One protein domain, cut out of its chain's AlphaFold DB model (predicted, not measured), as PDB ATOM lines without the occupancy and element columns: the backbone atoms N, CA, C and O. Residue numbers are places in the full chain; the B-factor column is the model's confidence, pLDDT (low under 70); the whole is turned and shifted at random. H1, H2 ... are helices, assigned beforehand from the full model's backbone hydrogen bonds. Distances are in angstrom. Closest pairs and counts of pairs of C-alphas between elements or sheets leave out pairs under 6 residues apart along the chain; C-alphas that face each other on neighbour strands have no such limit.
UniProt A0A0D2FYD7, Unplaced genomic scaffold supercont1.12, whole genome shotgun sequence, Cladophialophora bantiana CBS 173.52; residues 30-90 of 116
ATOM      1  N   GLN A  30      -8.452  49.584  -1.745       83.25
ATOM      2  CA  GLN A  30      -9.497  50.606  -1.644       83.25
ATOM      3  C   GLN A  30     -10.767  50.215  -2.405       83.25
ATOM      4  O   GLN A  30     -11.862  50.397  -1.878       83.25
ATOM      5  N   GLN A  31     -10.641  49.643  -3.603       84.75
ATOM      6  CA  GLN A  31     -11.797  49.196  -4.385       84.75
ATOM      7  C   GLN A  31     -12.545  48.069  -3.667       84.75
ATOM      8  O   GLN A  31     -13.774  48.102  -3.589       84.75
ATOM      9  N   TYR A  32     -11.823  47.139  -3.039       84.50
ATOM     10  CA  TYR A  32     -12.433  46.131  -2.172       84.50
ATOM     11  C   TYR A  32     -13.141  46.743  -0.964       84.50
ATOM     12  O   TYR A  32     -14.262  46.353  -0.657       84.50
ATOM     13  N   LYS A  33     -12.536  47.727  -0.287       84.38
ATOM     14  CA  LYS A  33     -13.175  48.414   0.851       84.38
ATOM     15  C   LYS A  33     -14.493  49.079   0.449       84.38
ATOM     16  O   LYS A  33     -15.466  48.948   1.188       84.38
ATOM     17  N   VAL A  34     -14.533  49.736  -0.711       86.62
ATOM     18  CA  VAL A  34     -15.761  50.338  -1.254       86.62
ATOM     19  C   VAL A  34     -16.799  49.258  -1.550       86.62
ATOM     20  O   VAL A  34     -17.928  49.359  -1.080       86.62
ATOM     21  N   LYS A  35     -16.413  48.171  -2.232       87.62
ATOM     22  CA  LYS A  35     -17.335  47.062  -2.520       87.62
ATOM     23  C   LYS A  35     -17.866  46.376  -1.270       87.62
ATOM     24  O   LYS A  35     -19.056  46.097  -1.196       87.62
ATOM     25  N   PHE A  36     -17.040  46.183  -0.246       86.38
ATOM     26  CA  PHE A  36     -17.505  45.658   1.034       86.38
ATOM     27  C   PHE A  36     -18.516  46.586   1.708       86.38
ATOM     28  O   PHE A  36     -19.509  46.097   2.240       86.38
ATOM     29  N   GLN A  37     -18.325  47.906   1.644       83.19
ATOM     30  CA  GLN A  37     -19.317  48.856   2.152       83.19
ATOM     31  C   GLN A  37     -20.625  48.813   1.349       83.19
ATOM     32  O   GLN A  37     -21.691  48.769   1.964       83.19
ATOM     33  N   GLU A  38     -20.549  48.776   0.014       86.62
ATOM     34  CA  GLU A  38     -21.716  48.656  -0.877       86.62
ATOM     35  C   GLU A  38     -22.507  47.369  -0.612       86.62
ATOM     36  O   GLU A  38     -23.729  47.394  -0.515       86.62
ATOM     37  N   TRP A  39     -21.813  46.247  -0.424       85.25
ATOM     38  CA  TRP A  39     -22.416  44.954  -0.092       85.25
ATOM     39  C   TRP A  39     -22.855  44.839   1.375       85.25
ATOM     40  O   TRP A  39     -23.367  43.803   1.790       85.25
ATOM     41  N   GLY A  40     -22.654  45.885   2.183       82.94
ATOM     42  CA  GLY A  40     -23.085  45.923   3.579       82.94
ATOM     43  C   GLY A  40     -22.172  45.183   4.561       82.94
ATOM     44  O   GLY A  40     -22.493  45.126   5.750       82.94
ATOM     45  N   PHE A  41     -21.014  44.682   4.119       83.06
ATOM     46  CA  PHE A  41     -20.002  44.096   4.996       83.06
ATOM     47  C   PHE A  41     -19.376  45.179   5.869       83.06
ATOM     48  O   PHE A  41     -18.577  46.013   5.437       83.06
ATOM     49  N   ARG A  42     -19.727  45.143   7.151       82.50
ATOM     50  CA  ARG A  42     -19.212  46.067   8.163       82.50
ATOM     51  C   ARG A  42     -18.429  45.327   9.236       82.50
ATOM     52  O   ARG A  42     -18.814  44.249   9.674       82.50
ATOM     53  N   LYS A  43     -17.332  45.943   9.686       76.56
ATOM     54  CA  LYS A  43     -16.507  45.434  10.798       76.56
ATOM     55  C   LYS A  43     -17.075  45.794  12.175       76.56
ATOM     56  O   LYS A  43     -16.708  45.170  13.171       76.56
ATOM     57  N   ILE A  44     -17.909  46.832  12.237       82.25
ATOM     58  CA  ILE A  44     -18.378  47.457  13.474       82.25
ATOM     59  C   ILE A  44     -19.898  47.590  13.405       82.25
ATOM     60  O   ILE A  44     -20.428  48.093  12.415       82.25
ATOM     61  N   LEU A  45     -20.564  47.138  14.464       87.06
ATOM     62  CA  LEU A  45     -21.993  47.327  14.699       87.06
ATOM     63  C   LEU A  45     -22.242  48.700  15.329       87.06
ATOM     64  O   LEU A  45     -21.475  49.150  16.187       87.06
ATOM     65  N   LYS A  46     -23.326  49.352  14.916       89.56
ATOM     66  CA  LYS A  46     -23.795  50.619  15.477       89.56
ATOM     67  C   LYS A  46     -24.371  50.407  16.886       89.56
ATOM     68  O   LYS A  46     -24.851  49.315  17.193       89.56
ATOM     69  N   PRO A  47     -24.414  51.453  17.732       87.00
ATOM     70  CA  PRO A  47     -24.986  51.359  19.078       87.00
ATOM     71  C   PRO A  47     -26.411  50.784  19.117       87.00
ATOM     72  O   PRO A  47     -26.681  49.881  19.900       87.00
ATOM     73  N   GLY A  48     -27.302  51.231  18.223       87.25
ATOM     74  CA  GLY A  48     -28.677  50.714  18.157       87.25
ATOM     75  C   GLY A  48     -28.764  49.235  17.756       87.25
ATOM     76  O   GLY A  48     -29.633  48.508  18.236       87.25
ATOM     77  N   GLU A  49     -27.825  48.751  16.935       89.31
ATOM     78  CA  GLU A  49     -27.745  47.328  16.585       89.31
ATOM     79  C   GLU A  49     -27.311  46.505  17.805       89.31
ATOM     80  O   GLU A  49     -27.905  45.467  18.094       89.31
ATOM     81  N   TRP A  50     -26.342  47.001  18.584       89.50
ATOM     82  CA  TRP A  50     -25.948  46.371  19.847       89.50
ATOM     83  C   TRP A  50     -27.087  46.301  20.860       89.50
ATOM     84  O   TRP A  50     -27.230  45.280  21.530       89.50
ATOM     85  N   GLN A  51     -27.910  47.346  20.954       87.75
ATOM     86  CA  GLN A  51     -29.084  47.360  21.828       87.75
ATOM     87  C   GLN A  51     -30.105  46.299  21.410       87.75
ATOM     88  O   GLN A  51     -30.545  45.508  22.242       87.75
ATOM     89  N   SER A  52     -30.434  46.219  20.117       89.25
ATOM     90  CA  SER A  52     -31.362  45.212  19.587       89.25
ATOM     91  C   SER A  52     -30.867  43.778  19.829       89.25
ATOM     92  O   SER A  52     -31.615  42.921  20.314       89.25
ATOM     93  N   ILE A  53     -29.574  43.530  19.584       88.56
ATOM     94  CA  ILE A  53     -28.927  42.247  19.888       88.56
ATOM     95  C   ILE A  53     -29.010  41.960  21.393       88.56
ATOM     96  O   ILE A  53     -29.401  40.863  21.787       88.56
ATOM     97  N   GLY A  54     -28.691  42.943  22.239       86.00
ATOM     98  CA  GLY A  54     -28.747  42.819  23.695       86.00
ATOM     99  C   GLY A  54     -30.141  42.448  24.204       86.00
ATOM    100  O   GLY A  54     -30.274  41.522  25.003       86.00
ATOM    101  N   HIS A  55     -31.191  43.103  23.699       86.25
ATOM    102  CA  HIS A  55     -32.580  42.762  24.019       86.25
ATOM    103  C   HIS A  55     -32.932  41.328  23.619       86.25
ATOM    104  O   HIS A  55     -33.522  40.599  24.416       86.25
ATOM    105  N   THR A  56     -32.540  40.915  22.414       87.62
ATOM    106  CA  THR A  56     -32.831  39.572  21.896       87.62
ATOM    107  C   THR A  56     -32.144  38.496  22.735       87.62
ATOM    108  O   THR A  56     -32.784  37.525  23.133       87.62
ATOM    109  N   ILE A  57     -30.864  38.690  23.071       85.75
ATOM    110  CA  ILE A  57     -30.120  37.759  23.930       85.75
ATOM    111  C   ILE A  57     -30.726  37.709  25.327       85.75
ATOM    112  O   ILE A  57     -30.915  36.619  25.857       85.75
ATOM    113  N   ARG A  58     -31.056  38.864  25.920       81.38
ATOM    114  CA  ARG A  58     -31.663  38.922  27.255       81.38
ATOM    115  C   ARG A  58     -32.989  38.163  27.285       81.38
ATOM    116  O   ARG A  58     -33.202  37.366  28.191       81.38
ATOM    117  N   LYS A  59     -33.842  38.379  26.279       83.44
ATOM    118  CA  LYS A  59     -35.119  37.677  26.136       83.44
ATOM    119  C   LYS A  59     -34.902  36.166  26.059       83.44
ATOM    120  O   LYS A  59     -35.467  35.425  26.852       83.44
ATOM    121  N   ARG A  60     -34.007  35.719  25.178       81.25
ATOM    122  CA  ARG A  60     -33.728  34.293  24.976       81.25
ATOM    123  C   ARG A  60     -33.091  33.628  26.194       81.25
ATOM    124  O   ARG A  60     -33.400  32.488  26.510       81.25
ATOM    125  N   GLN A  61     -32.225  34.342  26.904       79.19
ATOM    126  CA  GLN A  61     -31.634  33.846  28.139       79.19
ATOM    127  C   GLN A  61     -32.688  33.697  29.242       79.19
ATOM    128  O   GLN A  61     -32.645  32.721  29.984       79.19
ATOM    129  N   TYR A  62     -33.621  34.643  29.348       75.19
ATOM    130  CA  TYR A  62     -34.670  34.603  30.364       75.19
ATOM    131  C   TYR A  62     -35.732  33.537  30.066       75.19
ATOM    132  O   TYR A  62     -36.156  32.822  30.965       75.19
ATOM    133  N   GLU A  63     -36.139  33.413  28.803       77.94
ATOM    134  CA  GLU A  63     -37.220  32.514  28.388       77.94
ATOM    135  C   GLU A  63     -36.740  31.078  28.129       77.94
ATOM    136  O   GLU A  63     -37.453  30.129  28.439       77.94
ATOM    137  N   GLU A  64     -35.535  30.899  27.578       73.00
ATOM    138  CA  GLU A  64     -35.039  29.588  27.134       73.00
ATOM    139  C   GLU A  64     -33.835  29.077  27.939       73.00
ATOM    140  O   GLU A  64     -33.400  27.950  27.704       73.00
ATOM    141  N   ILE A  65     -33.269  29.881  28.855       70.62
ATOM    142  CA  ILE A  65     -32.063  29.549  29.647       70.62
ATOM    143  C   ILE A  65     -30.909  29.072  28.736       70.62
ATOM    144  O   ILE A  65     -30.160  28.147  29.046       70.62
ATOM    145  N   LYS A  66     -30.768  29.696  27.560       74.25
ATOM    146  CA  LYS A  66     -29.753  29.343  26.556       74.25
ATOM    147  C   LYS A  66     -28.829  30.509  26.253       74.25
ATOM    148  O   LYS A  66     -29.261  31.654  26.102       74.25
ATOM    149  N   GLU A  67     -27.543  30.203  26.102       72.25
ATOM    150  CA  GLU A  67     -26.586  31.160  25.559       72.25
ATOM    151  C   GLU A  67     -26.815  31.343  24.055       72.25
ATOM    152  O   GLU A  67     -27.150  30.408  23.331       72.25
ATOM    153  N   SER A  68     -26.640  32.577  23.584       81.56
ATOM    154  CA  SER A  68     -26.768  32.910  22.167       81.56
ATOM    155  C   SER A  68     -25.410  33.244  21.570       81.56
ATOM    156  O   SER A  68     -24.683  34.120  22.057       81.56
ATOM    157  N   GLU A  69     -25.089  32.564  20.478       88.44
ATOM    158  CA  GLU A  69     -24.029  32.967  19.569       88.44
ATOM    159  C   GLU A  69     -24.529  34.091  18.663       88.44
ATOM    160  O   GLU A  69     -25.682  34.105  18.235       88.44
ATOM    161  N   VAL A  70     -23.658  35.059  18.386       87.62
ATOM    162  CA  VAL A  70     -23.977  36.182  17.501       87.62
ATOM    163  C   VAL A  70     -22.965  36.187  16.381       87.62
ATOM    164  O   VAL A  70     -21.762  36.225  16.641       87.62
ATOM    165  N   TYR A  71     -23.462  36.186  15.152       89.44
ATOM    166  CA  TYR A  71     -22.655  36.217  13.944       89.44
ATOM    167  C   TYR A  71     -22.828  37.569  13.252       89.44
ATOM    168  O   TYR A  71     -23.943  38.073  13.136       89.44
ATOM    169  N   LEU A  72     -21.728  38.150  12.777       88.31
ATOM    170  CA  LEU A  72     -21.728  39.336  11.922       88.31
ATOM    171  C   LEU A  72     -21.053  38.981  10.606       88.31
ATOM    172  O   LEU A  72     -19.883  38.604  10.595       88.31
ATOM    173  N   ASN A  73     -21.790  39.098   9.501       86.25
ATOM    174  CA  ASN A  73     -21.332  38.693   8.167       86.25
ATOM    175  C   ASN A  73     -20.793  37.248   8.142       86.25
ATOM    176  O   ASN A  73     -19.745  36.977   7.562       86.25
ATOM    177  N   GLY A  74     -21.469  36.334   8.848       84.88
ATOM    178  CA  GLY A  74     -21.062  34.928   8.965       84.88
ATOM    179  C   GLY A  74     -19.898  34.659   9.926       84.88
ATOM    180  O   GLY A  74     -19.557  33.502  10.146       84.88
ATOM    181  N   VAL A  75     -19.310  35.687  10.544       86.94
ATOM    182  CA  VAL A  75     -18.210  35.535  11.506       86.94
ATOM    183  C   VAL A  75     -18.747  35.582  12.930       86.94
ATOM    184  O   VAL A  75     -19.423  36.539  13.312       86.94
ATOM    185  N   LEU A  76     -18.416  34.570  13.735       90.62
ATOM    186  CA  LEU A  76     -18.776  34.527  15.151       90.62
ATOM    187  C   LEU A  76     -18.138  35.706  15.899       90.62
ATOM    188  O   LEU A  76     -16.918  35.872  15.917       90.62
ATOM    189  N   ILE A  77     -18.962  36.513  16.562       89.12
ATOM    190  CA  ILE A  77     -18.491  37.570  17.455       89.12
ATOM    191  C   ILE A  77     -18.105  36.931  18.793       89.12
ATOM    192  O   ILE A  77     -18.979  36.351  19.441       89.12
ATOM    193  N   PRO A  78     -16.864  37.085  19.287       88.50
ATOM    194  CA  PRO A  78     -16.455  36.526  20.575       88.50
ATOM    195  C   PRO A  78     -17.290  37.049  21.751       88.50
ATOM    196  O   PRO A  78     -17.628  38.233  21.806       88.50
ATOM    197  N   ARG A  79     -17.564  36.189  22.743       85.56
ATOM    198  CA  ARG A  79     -18.361  36.531  23.940       85.56
ATOM    199  C   ARG A  79     -17.825  37.755  24.685       85.56
ATOM    200  O   ARG A  79     -18.615  38.628  25.027       85.56
ATOM    201  N   ALA A  80     -16.508  37.847  24.871       85.25
ATOM    202  CA  ALA A  80     -15.869  38.981  25.542       85.25
ATOM    203  C   ALA A  80     -16.196  40.318  24.851       85.25
ATOM    204  O   ALA A  80     -16.613  41.272  25.501       85.25
ATOM    205  N   LYS A  81     -16.126  40.350  23.513       85.69
ATOM    206  CA  LYS A  81     -16.470  41.536  22.716       85.69
ATOM    207  C   LYS A  81     -17.948  41.907  22.843       85.69
ATOM    208  O   LYS A  81     -18.279  43.087  22.892       85.69
ATOM    209  N   ARG A  82     -18.839  40.911  22.915       86.62
ATOM    210  CA  ARG A  82     -20.272  41.148  23.158       86.62
ATOM    211  C   ARG A  82     -20.504  41.753  24.538       86.62
ATOM    212  O   ARG A  82     -21.234  42.725  24.642       86.62
ATOM    213  N   GLN A  83     -19.866  41.215  25.577       82.75
ATOM    214  CA  GLN A  83     -19.998  41.717  26.949       82.75
ATOM    215  C   GLN A  83     -19.514  43.161  27.086       82.75
ATOM    216  O   GLN A  83     -20.214  43.974  27.682       82.75
ATOM    217  N   GLU A  84     -18.368  43.494  26.491       85.06
ATOM    218  CA  GLU A  84     -17.857  44.868  26.469       85.06
ATOM    219  C   GLU A  84     -18.818  45.814  25.735       85.06
ATOM    220  O   GLU A  84     -19.132  46.898  26.227       85.06
ATOM    221  N   ALA A  85     -19.329  45.396  24.572       84.06
ATOM    222  CA  ALA A  85     -20.273  46.194  23.796       84.06
ATOM    223  C   ALA A  85     -21.616  46.376  24.514       84.06
ATOM    224  O   ALA A  85     -22.173  47.470  24.477       84.06
ATOM    225  N   PHE A  86     -22.115  45.339  25.193       84.06
ATOM    226  CA  PHE A  86     -23.302  45.457  26.032       84.06
ATOM    227  C   PHE A  86     -23.033  46.449  27.148       84.06
ATOM    228  O   PHE A  86     -23.660  47.492  27.132       84.06
ATOM    229  N   HIS A  87     -22.010  46.258  27.979       79.94
ATOM    230  CA  HIS A  87     -21.680  47.212  29.044       79.94
ATOM    231  C   HIS A  87     -21.552  48.668  28.553       79.94
ATOM    232  O   HIS A  87     -21.858  49.606  29.285       79.94
ATOM    233  N   ARG A  88     -21.091  48.881  27.314       80.62
ATOM    234  CA  ARG A  88     -20.948  50.218  26.725       80.62
ATOM    235  C   ARG A  88     -22.259  50.824  26.216       80.62
ATOM    236  O   ARG A  88     -22.439  52.030  26.337       80.62
ATOM    237  N   TYR A  89     -23.124  50.035  25.585       79.44
ATOM    238  CA  TYR A  89     -24.280  50.548  24.830       79.44
ATOM    239  C   TYR A  89     -25.637  50.116  25.389       79.44
ATOM    240  O   TYR A  89     -26.679  50.574  24.911       79.44
ATOM    241  N   PHE A  90     -25.642  49.220  26.370       69.69
ATOM    242  CA  PHE A  90     -26.832  48.567  26.874       69.69
ATOM    243  C   PHE A  90     -26.635  48.100  28.319       69.69
ATOM    244  O   PHE A  90     -25.791  47.252  28.593       69.69
TER     245      PHE A  90
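AT A GLANCE: This is residues 30 to 90 of the 116 residues of an uncharacterized protein of Cladophialophora bantiana CBS 173.52 (UniProt A0A0D2FYD7). Two helices, H2 and H3, make a loose V that meets where H2 begins and H3 ends, and the long link of residues 65 to 78 spans its open side; H1 is set off at the far end of the length, with residues 34 to 39 sticking out. The link of residues 65 to 78 folds back on itself in a small turn, where residues 71 to 72 pair with residues 75 to 76. The printed part has 61 residues, with three named helices in the order H1, H2, H3 and no named strand; the class is all helix. The whole is loose, with a radius of gyration of the C-alphas of 13.6 A, and is a rod in outline, with spans of 44 by 21 by 18 A.

IN THESE COORDINATES: Find C-alpha 30 at (-9.497, 50.606, -1.644); here H1 begins, residues 30 to 38, and it runs 12.4 A from first to last C-alpha. Go on past residue 46 to C-alpha 47 at (-24.986, 51.359, 19.078), where H2 begins; it holds residues 47 to 64, measures 25.3 A and is the longest helix, with 18 residues. Further on, H3 holds residues 79 to 89 and measures 15.2 A; look for its last C-alpha, that of Tyr 89, at (-24.280, 50.548, 24.830).

HOW THE PARTS SIT: Look first at Pro 47 and Tyr 89, the closest C-alphas of H2 and H3, 5.9 A apart. The two helices touch, H2 with residues 47 to 54 alone, and 8 pairs of C-alphas are within 8 A. Their lines stand at a steep tilt of 62 degrees, they run opposite ways, and their centres are 11.8 A apart. H1 touches no helix: it is apart from H2 and apart from H3. In the backbones of H1, H2 and H3, every O i to N i+4 pair is within hydrogen-bond range. Between H2 and H3, find residues 71 to 72 and residues 75 to 76, a short antiparallel pairing.

THE WHOLE: For the full length, look from Gln 31 to Glu 63, whose C-alphas are the two farthest apart, at 44.7 A. The first and last printed C-alphas, those of Gln 30 and Phe 90, are 33.4 A apart. The printed part has no cut. The link from H1 to H2 is short, with 8 residues, and the link from H2 to H3 is long, with 14 residues. In the B-factor column you will find a mean pLDDT of the printed part of 83.9; residue 90 is the one printed residue under 70.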